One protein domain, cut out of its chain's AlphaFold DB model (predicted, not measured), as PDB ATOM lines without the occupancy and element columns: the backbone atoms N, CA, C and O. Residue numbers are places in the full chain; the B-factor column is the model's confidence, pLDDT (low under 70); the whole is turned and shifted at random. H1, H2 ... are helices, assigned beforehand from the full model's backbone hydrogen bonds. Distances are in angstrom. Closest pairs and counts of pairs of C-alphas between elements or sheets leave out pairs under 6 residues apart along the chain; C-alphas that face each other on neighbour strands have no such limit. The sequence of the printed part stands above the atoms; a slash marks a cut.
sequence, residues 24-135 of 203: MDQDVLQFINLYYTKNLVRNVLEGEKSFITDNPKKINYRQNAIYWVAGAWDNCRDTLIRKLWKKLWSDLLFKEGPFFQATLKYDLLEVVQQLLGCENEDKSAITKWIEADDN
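AT A GLANCE: This is residues 24 to 135 of the 203 residues of the protein "jerky protein homolog-like" of Diabrotica virgifera virgifera (western corn rootworm) (UniProt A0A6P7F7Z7). One long helix, H1, runs through the middle of an elongated body, with H2 crossing it on one side and H4 beside it on another, roughly opposite. H5 crosses H4, H3 lies at the end where H1 begins, and at the other end residues 53 to 58 of the loop between H1 and H2 stick out. The printed part has 112 residues with five named helices, H1 to H5 in chain order, and no named strand: all helix. It is only just loose, close to compact, with a radius of gyration of the C-alphas of 16.2 A and spans of 55 by 32 by 26 A.

HOW THE PARTS SIT: H1, residues 24 to 46, is the hub. With residues 31 to 39 alone it touches H2, residues 61 to 75, opposite ways at a steep tilt of 53 degrees; the closest C-alphas, of Ile 32 and Ala 72, are 5.5 A apart. H3, residues 78 to 88, only just touches H1, with 3 pairs of C-alphas within 8 A, the closest those of Asp 27 and Leu 84 at 6.6 A. H4, residues 100 to 112, touches H1 the same way at a shallow tilt of 28 degrees, closest at the C-alphas of Lys 38 and Leu 108, 5.2 A apart. H5, residues 123 to 132, touches H4 about perpendicular at 79 degrees, closest at the C-alphas of Leu 109 and Lys 123, 6.7 A apart. H2 and H4 are apart. Every O i to N i+4 pair is within hydrogen-bond range in H2, H4 and H5, against 16 of 19 in H1 and 5 of 7 in H3.

IN THESE COORDINATES: H1 begins at C-alpha 24 (143.020, 99.075, 192.349) and measures 31.2 A; H2 measures 20.3 A, H3 16.0 A, H4 18.5 A and H5 14.2 A, ending at C-alpha 132 (134.573, 114.212, 186.368).

THE WHOLE: The farthest C-alphas, of Asp 54 and Asp 91, are 55.2 A apart. The printed part has no cut; the links H1 to H2 and H3 to H4 are long. The model's pLDDT is under 70 at residues 47 to 63, 87, 90 to 102 and 132 to 135.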
ATOM      1  N   MET A  24     142.311  98.663 193.557       79.00
ATOM      2  CA  MET A  24     143.020  99.075 192.349       79.00
ATOM      3  C   MET A  24     142.275 100.182 191.609       79.00
ATOM      4  O   MET A  24     142.877 101.208 191.310       79.00
ATOM      5  N   ASP A  25     140.976 100.006 191.384       71.56
ATOM      6  CA  ASP A  25     140.185 100.916 190.556       71.56
ATOM      7  C   ASP A  25     139.833 102.204 191.308       71.56
ATOM      8  O   ASP A  25     139.760 103.270 190.710       71.56
ATOM      9  N   GLN A  26     139.684 102.142 192.636       72.31
ATOM     10  CA  GLN A  26     139.381 103.338 193.427       72.31
ATOM     11  C   GLN A  26     140.602 104.196 193.725       72.31
ATOM     12  O   GLN A  26     140.644 105.382 193.416       72.31
ATOM     13  N   ASP A  27     141.571 103.627 194.433       75.12
ATOM     14  CA  ASP A  27     142.560 104.436 195.132       75.12
ATOM     15  C   ASP A  27     143.918 104.400 194.404       75.12
ATOM     16  O   ASP A  27     144.614 105.418 194.359       75.12
ATOM     17  N   VAL A  28     144.301 103.260 193.804       80.06
ATOM     18  CA  VAL A  28     145.556 103.151 193.032       80.06
ATOM     19  C   VAL A  28     145.439 103.876 191.696       80.06
ATOM     20  O   VAL A  28     146.307 104.684 191.371       80.06
ATOM     21  N   LEU A  29     144.369 103.628 190.940       81.06
ATOM     22  CA  LEU A  29     144.161 104.255 189.639       81.06
ATOM     23  C   LEU A  29     144.004 105.773 189.775       81.06
ATOM     24  O   LEU A  29     144.703 106.522 189.101       81.06
ATOM     25  N   GLN A  30     143.208 106.239 190.743       79.88
ATOM     26  CA  GLN A  30     143.088 107.668 191.041       79.88
ATOM     27  C   GLN A  30     144.437 108.302 191.417       79.88
ATOM     28  O   GLN A  30     144.712 109.449 191.061       79.88
ATOM     29  N   PHE A  31     145.296 107.581 192.144       83.12
ATOM     30  CA  PHE A  31     146.645 108.049 192.453       83.12
ATOM     31  C   PHE A  31     147.522 108.165 191.195       83.12
ATOM     32  O   PHE A  31     148.216 109.172 191.033       83.12
ATOM     33  N   ILE A  32     147.464 107.177 190.299       85.50
ATOM     34  CA  ILE A  32     148.184 107.205 189.021       85.50
ATOM     35  C   ILE A  32     147.684 108.367 188.152       85.50
ATOM     36  O   ILE A  32     148.516 109.136 187.671       85.50
ATOM     37  N   ASN A  33     146.366 108.568 188.031       82.75
ATOM     38  CA  ASN A  33     145.776 109.679 187.272       82.75
ATOM     39  C   ASN A  33     146.228 111.031 187.828       82.75
ATOM     40  O   ASN A  33     146.702 111.886 187.086       82.75
ATOM     41  N   LEU A  34     146.186 111.213 189.150       84.44
ATOM     42  CA  LEU A  34     146.679 112.430 189.801       84.44
ATOM     43  C   LEU A  34     148.150 112.718 189.484       84.44
ATOM     44  O   LEU A  34     148.521 113.859 189.200       84.44
ATOM     45  N   TYR A  35     148.995 111.690 189.552       86.88
ATOM     46  CA  TYR A  35     150.424 111.824 189.291       86.88
ATOM     47  C   TYR A  35     150.698 112.136 187.818       86.88
ATOM     48  O   TYR A  35     151.515 113.003 187.501       86.88
ATOM     49  N   TYR A  36     149.992 111.452 186.921       84.94
ATOM     50  CA  TYR A  36     150.040 111.692 185.490       84.94
ATOM     51  C   TYR A  36     149.650 113.135 185.159       84.94
ATOM     52  O   TYR A  36     150.446 113.864 184.567       84.94
ATOM     53  N   THR A  37     148.487 113.585 185.631       83.88
ATOM     54  CA  THR A  37     147.964 114.933 185.385       83.88
ATOM     55  C   THR A  37     148.907 116.008 185.912       83.88
ATOM     56  O   THR A  37     149.180 116.980 185.211       83.88
ATOM     57  N   LYS A  38     149.498 115.819 187.099       86.56
ATOM     58  CA  LYS A  38     150.505 116.748 187.638       86.56
ATOM     59  C   LYS A  38     151.699 116.914 186.697       86.56
ATOM     60  O   LYS A  38     152.128 118.039 186.446       86.56
ATOM     61  N   ASN A  39     152.241 115.812 186.182       84.12
ATOM     62  CA  ASN A  39     153.393 115.867 185.283       84.12
ATOM     63  C   ASN A  39     153.027 116.381 183.893       84.12
ATOM     64  O   ASN A  39     153.821 117.096 183.290       84.12
ATOM     65  N   LEU A  40     151.820 116.078 183.417       82.69
ATOM     66  CA  LEU A  40     151.296 116.629 182.179       82.69
ATOM     67  C   LEU A  40     151.214 118.156 182.255       82.69
ATOM     68  O   LEU A  40     151.770 118.830 181.395       82.69
ATOM     69  N   VAL A  41     150.589 118.704 183.303       81.06
ATOM     70  CA  VAL A  41     150.472 120.160 183.476       81.06
ATOM     71  C   VAL A  41     151.848 120.806 183.631       81.06
ATOM     72  O   VAL A  41     152.116 121.823 182.998       81.06
ATOM     73  N   ARG A  42     152.755 120.200 184.407       82.62
ATOM     74  CA  ARG A  42     154.137 120.689 184.516       82.62
ATOM     75  C   ARG A  42     154.836 120.723 183.155       82.62
ATOM     76  O   ARG A  42     155.466 121.721 182.833       82.62
ATOM     77  N   ASN A  43     154.701 119.675 182.349       79.44
ATOM     78  CA  ASN A  43     155.302 119.633 181.018       79.44
ATOM     79  C   ASN A  43     154.703 120.704 180.087       79.44
ATOM     80  O   ASN A  43     155.427 121.341 179.334       79.44
ATOM     81  N   VAL A  44     153.394 120.962 180.185       77.31
ATOM     82  CA  VAL A  44     152.742 122.063 179.455       77.31
ATOM     83  C   VAL A  44     153.303 123.427 179.878       77.31
ATOM     84  O   VAL A  44     153.501 124.286 179.026       77.31
ATOM     85  N   LEU A  45     153.579 123.630 181.170       75.31
ATOM     86  CA  LEU A  45     154.162 124.873 181.696       75.31
ATOM     87  C   LEU A  45     155.633 125.062 181.304       75.31
ATOM     88  O   LEU A  45     156.068 126.190 181.077       75.31
ATOM     89  N   GLU A  46     156.402 123.974 181.262       74.00
ATOM     90  CA  GLU A  46     157.819 123.970 180.878       74.00
ATOM     91  C   GLU A  46     158.010 124.028 179.351       74.00
ATOM     92  O   GLU A  46     159.077 124.416 178.872       74.00
ATOM     93  N   GLY A  47     156.975 123.675 178.582       65.25
ATOM     94  CA  GLY A  47     156.941 123.789 177.133       65.25
ATOM     95  C   GLY A  47     156.901 125.244 176.657       65.25
ATOM     96  O   GLY A  47     156.124 126.068 177.135       65.25
ATOM     97  N   GLU A  48     157.727 125.569 175.662       48.84
ATOM     98  CA  GLU A  48     157.659 126.851 174.958       48.84
ATOM     99  C   GLU A  48     156.275 127.007 174.290       48.84
ATOM    100  O   GLU A  48     155.657 126.018 173.897       48.84
ATOM    101  N   LYS A  49     155.773 128.244 174.147       50.09
ATOM    102  CA  LYS A  49     154.411 128.596 173.669       50.09
ATOM    103  C   LYS A  49     153.954 127.935 172.346       50.09
ATOM    104  O   LYS A  49     152.784 128.062 171.996       50.09
ATOM    105  N   SER A  50     154.838 127.241 171.629       46.41
ATOM    106  CA  SER A  50     154.564 126.409 170.448       46.41
ATOM    107  C   SER A  50     154.011 125.006 170.765       46.41
ATOM    108  O   SER A  50     153.607 124.296 169.843       46.41
ATOM    109  N   PHE A  51     153.933 124.613 172.048       46.78
ATOM    110  CA  PHE A  51     153.433 123.310 172.528       46.78
ATOM    111  C   PHE A  51     152.036 122.949 171.994       46.78
ATOM    112  O   PHE A  51     151.713 121.775 171.832       46.78
ATOM    113  N   ILE A  52     151.204 123.955 171.708       51.50
ATOM    114  CA  ILE A  52     149.807 123.762 171.304       51.50
ATOM    115  C   ILE A  52     149.627 123.829 169.777       51.50
ATOM    116  O   ILE A  52     148.647 123.290 169.268       51.50
ATOM    117  N   THR A  53     150.548 124.441 169.022       47.69
ATOM    118  CA  THR A  53     150.267 124.810 167.621       47.69
ATOM    119  C   THR A  53     151.019 124.011 166.560       47.69
ATOM    120  O   THR A  53     150.451 123.807 165.491       47.69
ATOM    121  N   ASP A  54     152.232 123.502 166.819       44.75
ATOM    122  CA  ASP A  54     153.111 123.155 165.681       44.75
ATOM    123  C   ASP A  54     153.365 121.656 165.451       44.75
ATOM    124  O   ASP A  54     153.768 121.279 164.349       44.75
ATOM    125  N   ASN A  55     153.102 120.777 166.426       46.25
ATOM    126  CA  ASN A  55     152.874 119.341 166.191       46.25
ATOM    127  C   ASN A  55     152.674 118.566 167.509       46.25
ATOM    128  O   ASN A  55     153.662 118.248 168.176       46.25
ATOM    129  N   PRO A  56     151.454 118.117 167.849       48.53
ATOM    130  CA  PRO A  56     151.257 117.187 168.963       48.53
ATOM    131  C   PRO A  56     151.865 115.794 168.693       48.53
ATOM    132  O   PRO A  56     152.012 114.998 169.615       48.53
ATOM    133  N   LYS A  57     152.246 115.489 167.439       49.12
ATOM    134  CA  LYS A  57     152.780 114.182 167.020       49.12
ATOM    135  C   LYS A  57     154.310 114.059 167.076       49.12
ATOM    136  O   LYS A  57     154.809 112.938 167.057       49.12
ATOM    137  N   LYS A  58     155.065 115.168 167.143       47.59
ATOM    138  CA  LYS A  58     156.548 115.137 167.103       47.59
ATOM    139  C   LYS A  58     157.220 115.000 168.463       47.59
ATOM    140  O   LYS A  58     158.400 114.669 168.520       47.59
ATOM    141  N   ILE A  59     156.505 115.269 169.550       47.16
ATOM    142  CA  ILE A  59     157.069 115.189 170.896       47.16
ATOM    143  C   ILE A  59     156.597 113.900 171.551       47.16
ATOM    144  O   ILE A  59     155.456 113.485 171.382       47.16
ATOM    145  N   ASN A  60     157.527 113.299 172.289       55.69
ATOM    146  CA  ASN A  60     157.519 112.055 173.050       55.69
ATOM    147  C   ASN A  60     156.328 111.849 174.014       55.69
ATOM    148  O   ASN A  60     156.534 111.357 175.112       55.69
ATOM    149  N   TYR A  61     155.085 112.193 173.674       60.16
ATOM    150  CA  TYR A  61     153.938 112.052 174.568       60.16
ATOM    151  C   TYR A  61     153.717 110.594 174.958       60.16
ATOM    152  O   TYR A  61     153.568 110.308 176.137       60.16
ATOM    153  N   ARG A  62     153.803 109.654 174.006       58.47
ATOM    154  CA  ARG A  62     153.714 108.215 174.315       58.47
ATOM    155  C   ARG A  62     154.827 107.768 175.261       58.47
ATOM    156  O   ARG A  62     154.562 107.100 176.253       58.47
ATOM    157  N   GLN A  63     156.065 108.165 174.979       61.97
ATOM    158  CA  GLN A  63     157.217 107.772 175.784       61.97
ATOM    159  C   GLN A  63     157.169 108.412 177.187       61.97
ATOM    160  O   GLN A  63     157.371 107.730 178.188       61.97
ATOM    161  N   ASN A  64     156.838 109.700 177.270       70.75
ATOM    162  CA  ASN A  64     156.698 110.451 178.515       70.75
ATOM    163  C   ASN A  64     155.511 109.953 179.336       70.75
ATOM    164  O   ASN A  64     155.661 109.790 180.538       70.75
ATOM    165  N   ALA A  65     154.375 109.634 178.709       75.19
ATOM    166  CA  ALA A  65     153.223 109.047 179.387       75.19
ATOM    167  C   ALA A  65     153.588 107.712 180.043       75.19
ATOM    168  O   ALA A  65     153.304 107.518 181.222       75.19
ATOM    169  N   ILE A  66     154.295 106.832 179.323       81.12
ATOM    170  CA  ILE A  66     154.797 105.569 179.884       81.12
ATOM    171  C   ILE A  66     155.733 105.841 181.069       81.12
ATOM    172  O   ILE A  66     155.580 105.221 182.121       81.12
ATOM    173  N   TYR A  67     156.665 106.793 180.947       83.19
ATOM    174  CA  TYR A  67     157.558 107.156 182.051       83.19
ATOM    175  C   TYR A  67     156.829 107.786 183.240       83.19
ATOM    176  O   TYR A  67     157.215 107.544 184.381       83.19
ATOM    177  N   TRP A  68     155.775 108.569 183.017       84.75
ATOM    178  CA  TRP A  68     154.981 109.156 184.093       84.75
ATOM    179  C   TRP A  68     154.154 108.105 184.817       84.75
ATOM    180  O   TRP A  68     154.085 108.156 186.039       84.75
ATOM    181  N   VAL A  69     153.581 107.137 184.099       85.62
ATOM    182  CA  VAL A  69     152.874 106.002 184.710       85.62
ATOM    183  C   VAL A  69     153.847 105.122 185.493       85.62
ATOM    184  O   VAL A  69     153.570 104.784 186.641       85.62
ATOM    185  N   ALA A  70     155.016 104.812 184.929       86.25
ATOM    186  CA  ALA A  70     156.063 104.073 185.635       86.25
ATOM    187  C   ALA A  70     156.533 104.826 186.890       86.25
ATOM    188  O   ALA A  70     156.570 104.266 187.982       86.25
ATOM    189  N   GLY A  71     156.792 106.129 186.765       84.50
ATOM    190  CA  GLY A  71     157.148 106.984 187.892       84.50
ATOM    191  C   GLY A  71     156.032 107.091 188.932       84.50
ATOM    192  O   GLY A  71     156.324 107.142 190.126       84.50
ATOM    193  N   ALA A  72     154.761 107.089 188.520       85.19
ATOM    194  CA  ALA A  72     153.631 107.031 189.440       85.19
ATOM    195  C   ALA A  72     153.681 105.731 190.239       85.19
ATOM    196  O   ALA A  72     153.622 105.764 191.465       85.19
ATOM    197  N   TRP A  73     153.857 104.598 189.558       85.88
ATOM    198  CA  TRP A  73     153.951 103.291 190.195       85.88
ATOM    199  C   TRP A  73     155.111 103.207 191.195       85.88
ATOM    200  O   TRP A  73     154.894 102.795 192.331       85.88
ATOM    201  N   ASP A  74     156.299 103.702 190.845       84.12
ATOM    202  CA  ASP A  74     157.451 103.741 191.760       84.12
ATOM    203  C   ASP A  74     157.199 104.626 192.996       84.12
ATOM    204  O   ASP A  74     157.706 104.366 194.091       84.12
ATOM    205  N   ASN A  75     156.380 105.673 192.849       79.75
ATOM    206  CA  ASN A  75     155.944 106.522 193.959       79.75
ATOM    207  C   ASN A  75     154.742 105.948 194.732       79.75
ATOM    208  O   ASN A  75     154.429 106.437 195.826       79.75
ATOM    209  N   CYS A  76     154.084 104.908 194.213       78.56
ATOM    210  CA  CYS A  76     153.016 104.179 194.886       78.56
ATOM    211  C   CYS A  76     153.624 103.319 196.001       78.56
ATOM    212  O   CYS A  76     153.943 102.145 195.837       78.56
ATOM    213  N   ARG A  77     153.837 103.929 197.170       76.00
ATOM    214  CA  ARG A  77     154.462 103.245 198.310       76.00
ATOM    215  C   ARG A  77     153.622 102.055 198.768       76.00
ATOM    216  O   ARG A  77     152.401 102.160 198.871       76.00
ATOM    217  N   ASP A  78     154.286 101.010 199.254       75.69
ATOM    218  CA  ASP A  78     153.676  99.887 199.982       75.69
ATOM    219  C   ASP A  78     152.651 100.322 201.035       75.69
ATOM    220  O   ASP A  78     151.625  99.677 201.237       75.69
ATOM    221  N   THR A  79     152.926 101.426 201.733       72.88
ATOM    222  CA  THR A  79     152.031 101.987 202.751       72.88
ATOM    223  C   THR A  79     150.702 102.461 202.175       72.88
ATOM    224  O   THR A  79     149.693 102.386 202.873       72.88
ATOM    225  N   LEU A  80     150.702 102.963 200.933       72.56
ATOM    226  CA  LEU A  80     149.488 103.348 200.223       72.56
ATOM    227  C   LEU A  80     148.685 102.082 199.955       72.56
ATOM    228  O   LEU A  80     147.637 101.932 200.570       72.56
ATOM    229  N   ILE A  81     149.241 101.133 199.191       78.06
ATOM    230  CA  ILE A  81     148.595  99.863 198.822       78.06
ATOM    231  C   ILE A  81     148.006  99.169 200.058       78.06
ATOM    232  O   ILE A  81     146.808  98.901 200.108       78.06
ATOM    233  N   ARG A  82     148.801  98.971 201.116       76.19
ATOM    234  CA  ARG A  82     148.345  98.345 202.373       76.19
ATOM    235  C   ARG A  82     147.141  99.059 202.996       76.19
ATOM    236  O   ARG A  82     146.225  98.403 203.484       76.19
ATOM    237  N   LYS A  83     147.105 100.394 202.967       74.00
ATOM    238  CA  LYS A  83     145.982 101.182 203.497       74.00
ATOM    239  C   LYS A  83     144.719 101.050 202.637       74.00
ATOM    240  O   LYS A  83     143.629 101.060 203.202       74.00
ATOM    241  N   LEU A  84     144.855 100.889 201.319       75.06
ATOM    242  CA  LEU A  84     143.719 100.677 200.408       75.06
ATOM    243  C   LEU A  84     143.082  99.311 200.668       75.06
ATOM    244  O   LEU A  84     141.874  99.203 200.857       75.06
ATOM    245  N   TRP A  85     143.916  98.281 200.819       76.50
ATOM    246  CA  TRP A  85     143.459  96.940 201.178       76.50
ATOM    247  C   TRP A  85     142.873  96.862 202.593       76.50
ATOM    248  O   TRP A  85     141.963  96.072 202.818       76.50
ATOM    249  N   LYS A  86     143.299  97.719 203.534       74.44
ATOM    250  CA  LYS A  86     142.695  97.811 204.879       74.44
ATOM    251  C   LYS A  86     141.213  98.211 204.847       74.44
ATOM    252  O   LYS A  86     140.470  97.785 205.724       74.44
ATOM    253  N   LYS A  87     140.770  99.011 203.863       69.94
ATOM    254  CA  LYS A  87     139.338  99.351 203.708       69.94
ATOM    255  C   LYS A  87     138.498  98.106 203.419       69.94
ATOM    256  O   LYS A  87     137.382  98.006 203.914       69.94
ATOM    257  N   LEU A  88     139.049  97.175 202.642       72.50
ATOM    258  CA  LEU A  88     138.394  95.917 202.295       72.50
ATOM    259  C   LEU A  88     138.592  94.838 203.372       72.50
ATOM    260  O   LEU A  88     137.721  94.001 203.580       72.50
ATOM    261  N   TRP A  89     139.732  94.871 204.066       73.00
ATOM    262  CA  TRP A  89     140.140  93.865 205.038       73.00
ATOM    263  C   TRP A  89     140.599  94.523 206.346       73.00
ATOM    264  O   TRP A  89     141.789  94.737 206.593       73.00
ATOM    265  N   SER A  90     139.627  94.847 207.203       66.69
ATOM    266  CA  SER A  90     139.832  95.598 208.450       66.69
ATOM    267  C   SER A  90     140.762  94.909 209.454       66.69
ATOM    268  O   SER A  90     141.403  95.587 210.256       66.69
ATOM    269  N   ASP A  91     140.864  93.581 209.383       69.69
ATOM    270  CA  ASP A  91     141.674  92.761 210.290       69.69
ATOM    271  C   ASP A  91     143.184  92.814 209.999       69.69
ATOM    272  O   ASP A  91     143.979  92.330 210.809       69.69
ATOM    273  N   LEU A  92     143.625  93.417 208.883       66.75
ATOM    274  CA  LEU A  92     145.059  93.621 208.672       66.75
ATOM    275  C   LEU A  92     145.595  94.749 209.569       66.75
ATOM    276  O   LEU A  92     145.346  95.943 209.372       66.75
ATOM    277  N   LEU A  93     146.416  94.355 210.544       58.38
ATOM    278  CA  LEU A  93     147.182  95.260 211.397       58.38
ATOM    279  C   LEU A  93     148.305  95.922 210.585       58.38
ATOM    280  O   LEU A  93     149.358  95.331 210.345       58.38
ATOM    281  N   PHE A  94     148.100  97.175 210.187       63.03
ATOM    282  CA  PHE A  94     149.102  97.975 209.485       63.03
ATOM    283  C   PHE A  94     149.531  99.197 210.297       63.03
ATOM    284  O   PHE A  94     148.696  99.874 210.899       63.03
ATOM    285  N   LYS A  95     150.831  99.519 210.264       60.19
ATOM    286  CA  LYS A  95     151.348 100.805 210.755       60.19
ATOM    287  C   LYS A  95     150.876 101.926 209.830       60.19
ATOM    288  O   LYS A  95     151.088 101.859 208.620       60.19
ATOM    289  N   GLU A  96     150.257 102.953 210.400       56.16
ATOM    290  CA  GLU A  96     149.809 104.118 209.641       56.16
ATOM    291  C   GLU A  96     151.003 105.001 209.255       56.16
ATOM    292  O   GLU A  96     151.789 105.415 210.105       56.16
ATOM    293  N   GLY A  97     151.148 105.259 207.955       57.59
ATOM    294  CA  GLY A  97     152.073 106.247 207.404       57.59
ATOM    295  C   GLY A  97     151.349 107.540 206.993       57.59
ATOM    296  O   GLY A  97     150.115 107.556 206.920       57.59
ATOM    297  N   PRO A  98     152.094 108.623 206.702       57.62
ATOM    298  CA  PRO A  98     151.521 109.892 206.257       57.62
ATOM    299  C   PRO A  98     150.709 109.735 204.962       57.62
ATOM    300  O   PRO A  98     151.026 108.919 204.093       57.62
ATOM    301  N   PHE A  99     149.638 110.524 204.837       60.78
ATOM    302  CA  PHE A  99     148.674 110.410 203.744       60.78
ATOM    303  C   PHE A  99     149.183 111.086 202.463       60.78
ATOM    304  O   PHE A  99     149.038 112.290 202.274       60.78
ATOM    305  N   PHE A 100     149.775 110.279 201.581       61.84
ATOM    306  CA  PHE A 100     150.464 110.738 200.372       61.84
ATOM    307  C   PHE A 100     149.532 111.355 199.315       61.84
ATOM    308  O   PHE A 100     149.910 112.298 198.626       61.84
ATOM    309  N   GLN A 101     148.287 110.879 199.220       64.12
ATOM    310  CA  GLN A 101     147.343 111.344 198.202       64.12
ATOM    311  C   GLN A 101     146.868 112.785 198.440       64.12
ATOM    312  O   GLN A 101     146.696 113.529 197.479       64.12
ATOM    313  N   ALA A 102     146.696 113.220 199.698       67.38
ATOM    314  CA  ALA A 102     146.396 114.629 199.966       67.38
ATOM    315  C   ALA A 102     147.555 115.514 199.526       67.38
ATOM    316  O   ALA A 102     147.311 116.484 198.822       67.38
ATOM    317  N   THR A 103     148.793 115.165 199.895       74.62
ATOM    318  CA  THR A 103     149.994 115.909 199.486       74.62
ATOM    319  C   THR A 103     150.053 116.065 197.972       74.62
ATOM    320  O   THR A 103     150.212 117.175 197.486       74.62
ATOM    321  N   LEU A 104     149.791 114.996 197.216       76.69
ATOM    322  CA  LEU A 104     149.786 115.071 195.756       76.69
ATOM    323  C   LEU A 104     148.694 116.004 195.200       76.69
ATOM    324  O   LEU A 104     148.951 116.717 194.234       76.69
ATOM    325  N   LYS A 105     147.503 116.051 195.819       80.31
ATOM    326  CA  LYS A 105     146.440 117.008 195.447       80.31
ATOM    327  C   LYS A 105     146.850 118.462 195.709       80.31
ATOM    328  O   LYS A 105     146.506 119.331 194.916       80.31
ATOM    329  N   TYR A 106     147.578 118.728 196.799       80.50
ATOM    330  CA  TYR A 106     148.129 120.059 197.085       80.50
ATOM    331  C   TYR A 106     149.174 120.464 196.051       80.50
ATOM    332  O   TYR A 106     149.093 121.560 195.506       80.50
ATOM    333  N   ASP A 107     150.099 119.560 195.740       84.25
ATOM    334  CA  ASP A 107     151.125 119.830 194.741       84.25
ATOM    335  C   ASP A 107     150.521 120.055 193.346       84.25
ATOM    336  O   ASP A 107     151.011 120.879 192.582       84.25
ATOM    337  N   LEU A 108     149.472 119.304 192.985       85.56
ATOM    338  CA  LEU A 108     148.766 119.498 191.719       85.56
ATOM    339  C   LEU A 108     148.097 120.875 191.670       85.56
ATOM    340  O   LEU A 108     148.211 121.551 190.656       85.56
ATOM    341  N   LEU A 109     147.442 121.304 192.754       86.69
ATOM    342  CA  LEU A 109     146.827 122.632 192.829       86.69
ATOM    343  C   LEU A 109     147.862 123.744 192.610       86.69
ATOM    344  O   LEU A 109     147.609 124.661 191.838       86.69
ATOM    345  N   GLU A 110     149.029 123.639 193.248       87.06
ATOM    346  CA  GLU A 110     150.113 124.618 193.100       87.06
ATOM    347  C   GLU A 110     150.615 124.709 191.653       87.06
ATOM    348  O   GLU A 110     150.910 125.796 191.162       87.06
ATOM    349  N   VAL A 111     150.689 123.572 190.958       85.56
ATOM    350  CA  VAL A 111     151.077 123.517 189.545       85.56
ATOM    351  C   VAL A 111     149.961 124.073 188.649       85.56
ATOM    352  O   VAL A 111     150.238 124.837 187.733       85.56
ATOM    353  N   VAL A 112     148.694 123.757 188.925       85.69
ATOM    354  CA  VAL A 112     147.543 124.248 188.146       85.69
ATOM    355  C   VAL A 112     147.374 125.761 188.272       85.69
ATOM    356  O   VAL A 112     147.121 126.421 187.272       85.69
ATOM    357  N   GLN A 113     147.580 126.333 189.458       87.31
ATOM    358  CA  GLN A 113     147.482 127.782 189.684       87.31
ATOM    359  C   GLN A 113     148.538 128.600 188.920       87.31
ATOM    360  O   GLN A 113     148.416 129.819 188.826       87.31
ATOM    361  N   GLN A 114     149.566 127.950 188.365       85.25
ATOM    362  CA  GLN A 114     150.560 128.591 187.498       85.25
ATOM    363  C   GLN A 114     150.093 128.703 186.038       85.25
ATOM    364  O   GLN A 114     150.715 129.426 185.258       85.25
ATOM    365  N   LEU A 115     149.015 128.011 185.649       82.12
ATOM    366  CA  LEU A 115     148.401 128.160 184.331       82.12
ATOM    367  C   LEU A 115     147.627 129.483 184.248       82.12
ATOM    368  O   LEU A 115     146.862 129.835 185.146       82.12
ATOM    369  N   LEU A 116     147.782 130.181 183.120       76.94
ATOM    370  CA  LEU A 116     147.006 131.380 182.799       76.94
ATOM    371  C   LEU A 116     145.503 131.067 182.819       76.94
ATOM    372  O   LEU A 116     145.042 130.208 182.068       76.94
ATOM    373  N   GLY A 117     144.745 131.795 183.640       78.31
ATOM    374  CA  GLY A 117     143.299 131.618 183.804       78.31
ATOM    375  C   GLY A 117     142.882 130.619 184.889       78.31
ATOM    376  O   GLY A 117     141.683 130.460 185.112       78.31
ATOM    377  N   CYS A 118     143.832 129.980 185.579       82.12
ATOM    378  CA  CYS A 118     143.569 129.078 186.707       82.12
ATOM    379  C   CYS A 118     144.069 129.639 188.053       82.12
ATOM    380  O   CYS A 118     144.154 128.902 189.035       82.12
ATOM    381  N   GLU A 119     144.388 130.936 188.139       84.81
ATOM    382  CA  GLU A 119     145.072 131.519 189.306       84.81
ATOM    383  C   GLU A 119     144.222 131.474 190.589       84.81
ATOM    384  O   GLU A 119     144.755 131.446 191.696       84.81
ATOM    385  N   ASN A 120     142.893 131.458 190.439       83.44
ATOM    386  CA  ASN A 120     141.932 131.468 191.547       83.44
ATOM    387  C   ASN A 120     141.298 130.096 191.818       83.44
ATOM    388  O   ASN A 120     140.361 130.012 192.615       83.44
ATOM    389  N   GLU A 121     141.768 129.039 191.153       84.38
ATOM    390  CA  GLU A 121     141.237 127.694 191.365       84.38
ATOM    391  C   GLU A 121     141.558 127.193 192.775       84.38
ATOM    392  O   GLU A 121     142.595 127.519 193.364       84.38
ATOM    393  N   ASP A 122     140.652 126.392 193.331       86.00
ATOM    394  CA  ASP A 122     140.759 125.867 194.686       86.00
ATOM    395  C   ASP A 122     140.801 124.330 194.716       86.00
ATOM    396  O   ASP A 122     140.719 123.628 193.707       86.00
ATOM    397  N   LYS A 123     140.915 123.761 195.919       80.81
ATOM    398  CA  LYS A 123     140.936 122.298 196.093       80.81
ATOM    399  C   LYS A 123     139.641 121.628 195.633       80.81
ATOM    400  O   LYS A 123     139.656 120.436 195.314       80.81
ATOM    401  N   SER A 124     138.519 122.350 195.666       82.69
ATOM    402  CA  SER A 124     137.231 121.816 195.234       82.69
ATOM    403  C   SER A 124     137.219 121.619 193.722       82.69
ATOM    404  O   SER A 124     136.690 120.610 193.266       82.69
ATOM    405  N   ALA A 125     137.875 122.500 192.963       82.06
ATOM    406  CA  ALA A 125     138.045 122.354 191.522       82.06
ATOM    407  C   ALA A 125     138.842 121.094 191.173       82.06
ATOM    408  O   ALA A 125     138.354 120.250 190.430       82.06
ATOM    409  N   ILE A 126     139.996 120.891 191.816       80.69
ATOM    410  CA  ILE A 126     140.809 119.678 191.624       80.69
ATOM    411  C   ILE A 126     140.019 118.413 191.979       80.69
ATOM    412  O   ILE A 126     140.095 117.412 191.275       80.69
ATOM    413  N   THR A 127     139.230 118.452 193.054       80.44
ATOM    414  CA  THR A 127     138.393 117.310 193.452       80.44
ATOM    415  C   THR A 127     137.311 117.023 192.411       80.44
ATOM    416  O   THR A 127     137.157 115.875 192.011       80.44
ATOM    417  N   LYS A 128     136.642 118.061 191.898       81.38
ATOM    418  CA  LYS A 128     135.652 117.933 190.820       81.38
ATOM    419  C   LYS A 128     136.264 117.406 189.528       81.38
ATOM    420  O   LYS A 128     135.612 116.635 188.844       81.38
ATOM    421  N   TRP A 129     137.487 117.804 189.184       77.38
ATOM    422  CA  TRP A 129     138.165 117.306 187.984       77.38
ATOM    423  C   TRP A 129     138.468 115.814 188.093       77.38
ATOM    424  O   TRP A 129     138.214 115.078 187.150       77.38
ATOM    425  N   ILE A 130     138.930 115.360 189.261       74.12
ATOM    426  CA  ILE A 130     139.167 113.934 189.523       74.12
ATOM    427  C   ILE A 130     137.860 113.133 189.459       74.12
ATOM    428  O   ILE A 130     137.856 112.012 188.975       74.12
ATOM    429  N   GLU A 131     136.759 113.691 189.962       74.50
ATOM    430  CA  GLU A 131     135.442 113.037 189.945       74.50
ATOM    431  C   GLU A 131     134.767 113.079 188.561       74.50
ATOM    432  O   GLU A 131     133.933 112.230 188.257       74.50
ATOM    433  N   ALA A 132     135.105 114.061 187.722       69.19
ATOM    434  CA  ALA A 132     134.573 114.212 186.368       69.19
ATOM    435  C   ALA A 132     135.297 113.344 185.323       69.19
ATOM    436  O   ALA A 132     134.725 113.099 184.260       69.19
ATOM    437  N   ASP A 133     136.511 112.874 185.631       61.97
ATOM    438  CA  ASP A 133     137.322 111.959 184.807       61.97
ATOM    439  C   ASP A 133     136.521 110.688 184.428       61.97
ATOM    440  O   ASP A 133     136.635 110.163 183.330       61.97
ATOM    441  N   ASP A 134     135.578 110.246 185.259       57.25
ATOM    442  CA  ASP A 134     134.756 109.068 184.944       57.25
ATOM    443  C   ASP A 134     133.663 109.317 183.876       57.25
ATOM    444  O   ASP A 134     133.068 108.361 183.390       57.25
ATOM    445  N   ASN A 135     133.367 110.571 183.491       55.34
ATOM    446  CA  ASN A 135     132.199 110.908 182.651       55.34
ATOM    447  C   ASN A 135     132.487 111.857 181.465       55.34
ATOM    448  O   ASN A 135     131.553 112.268 180.774       55.34
TER     449      ASN A 135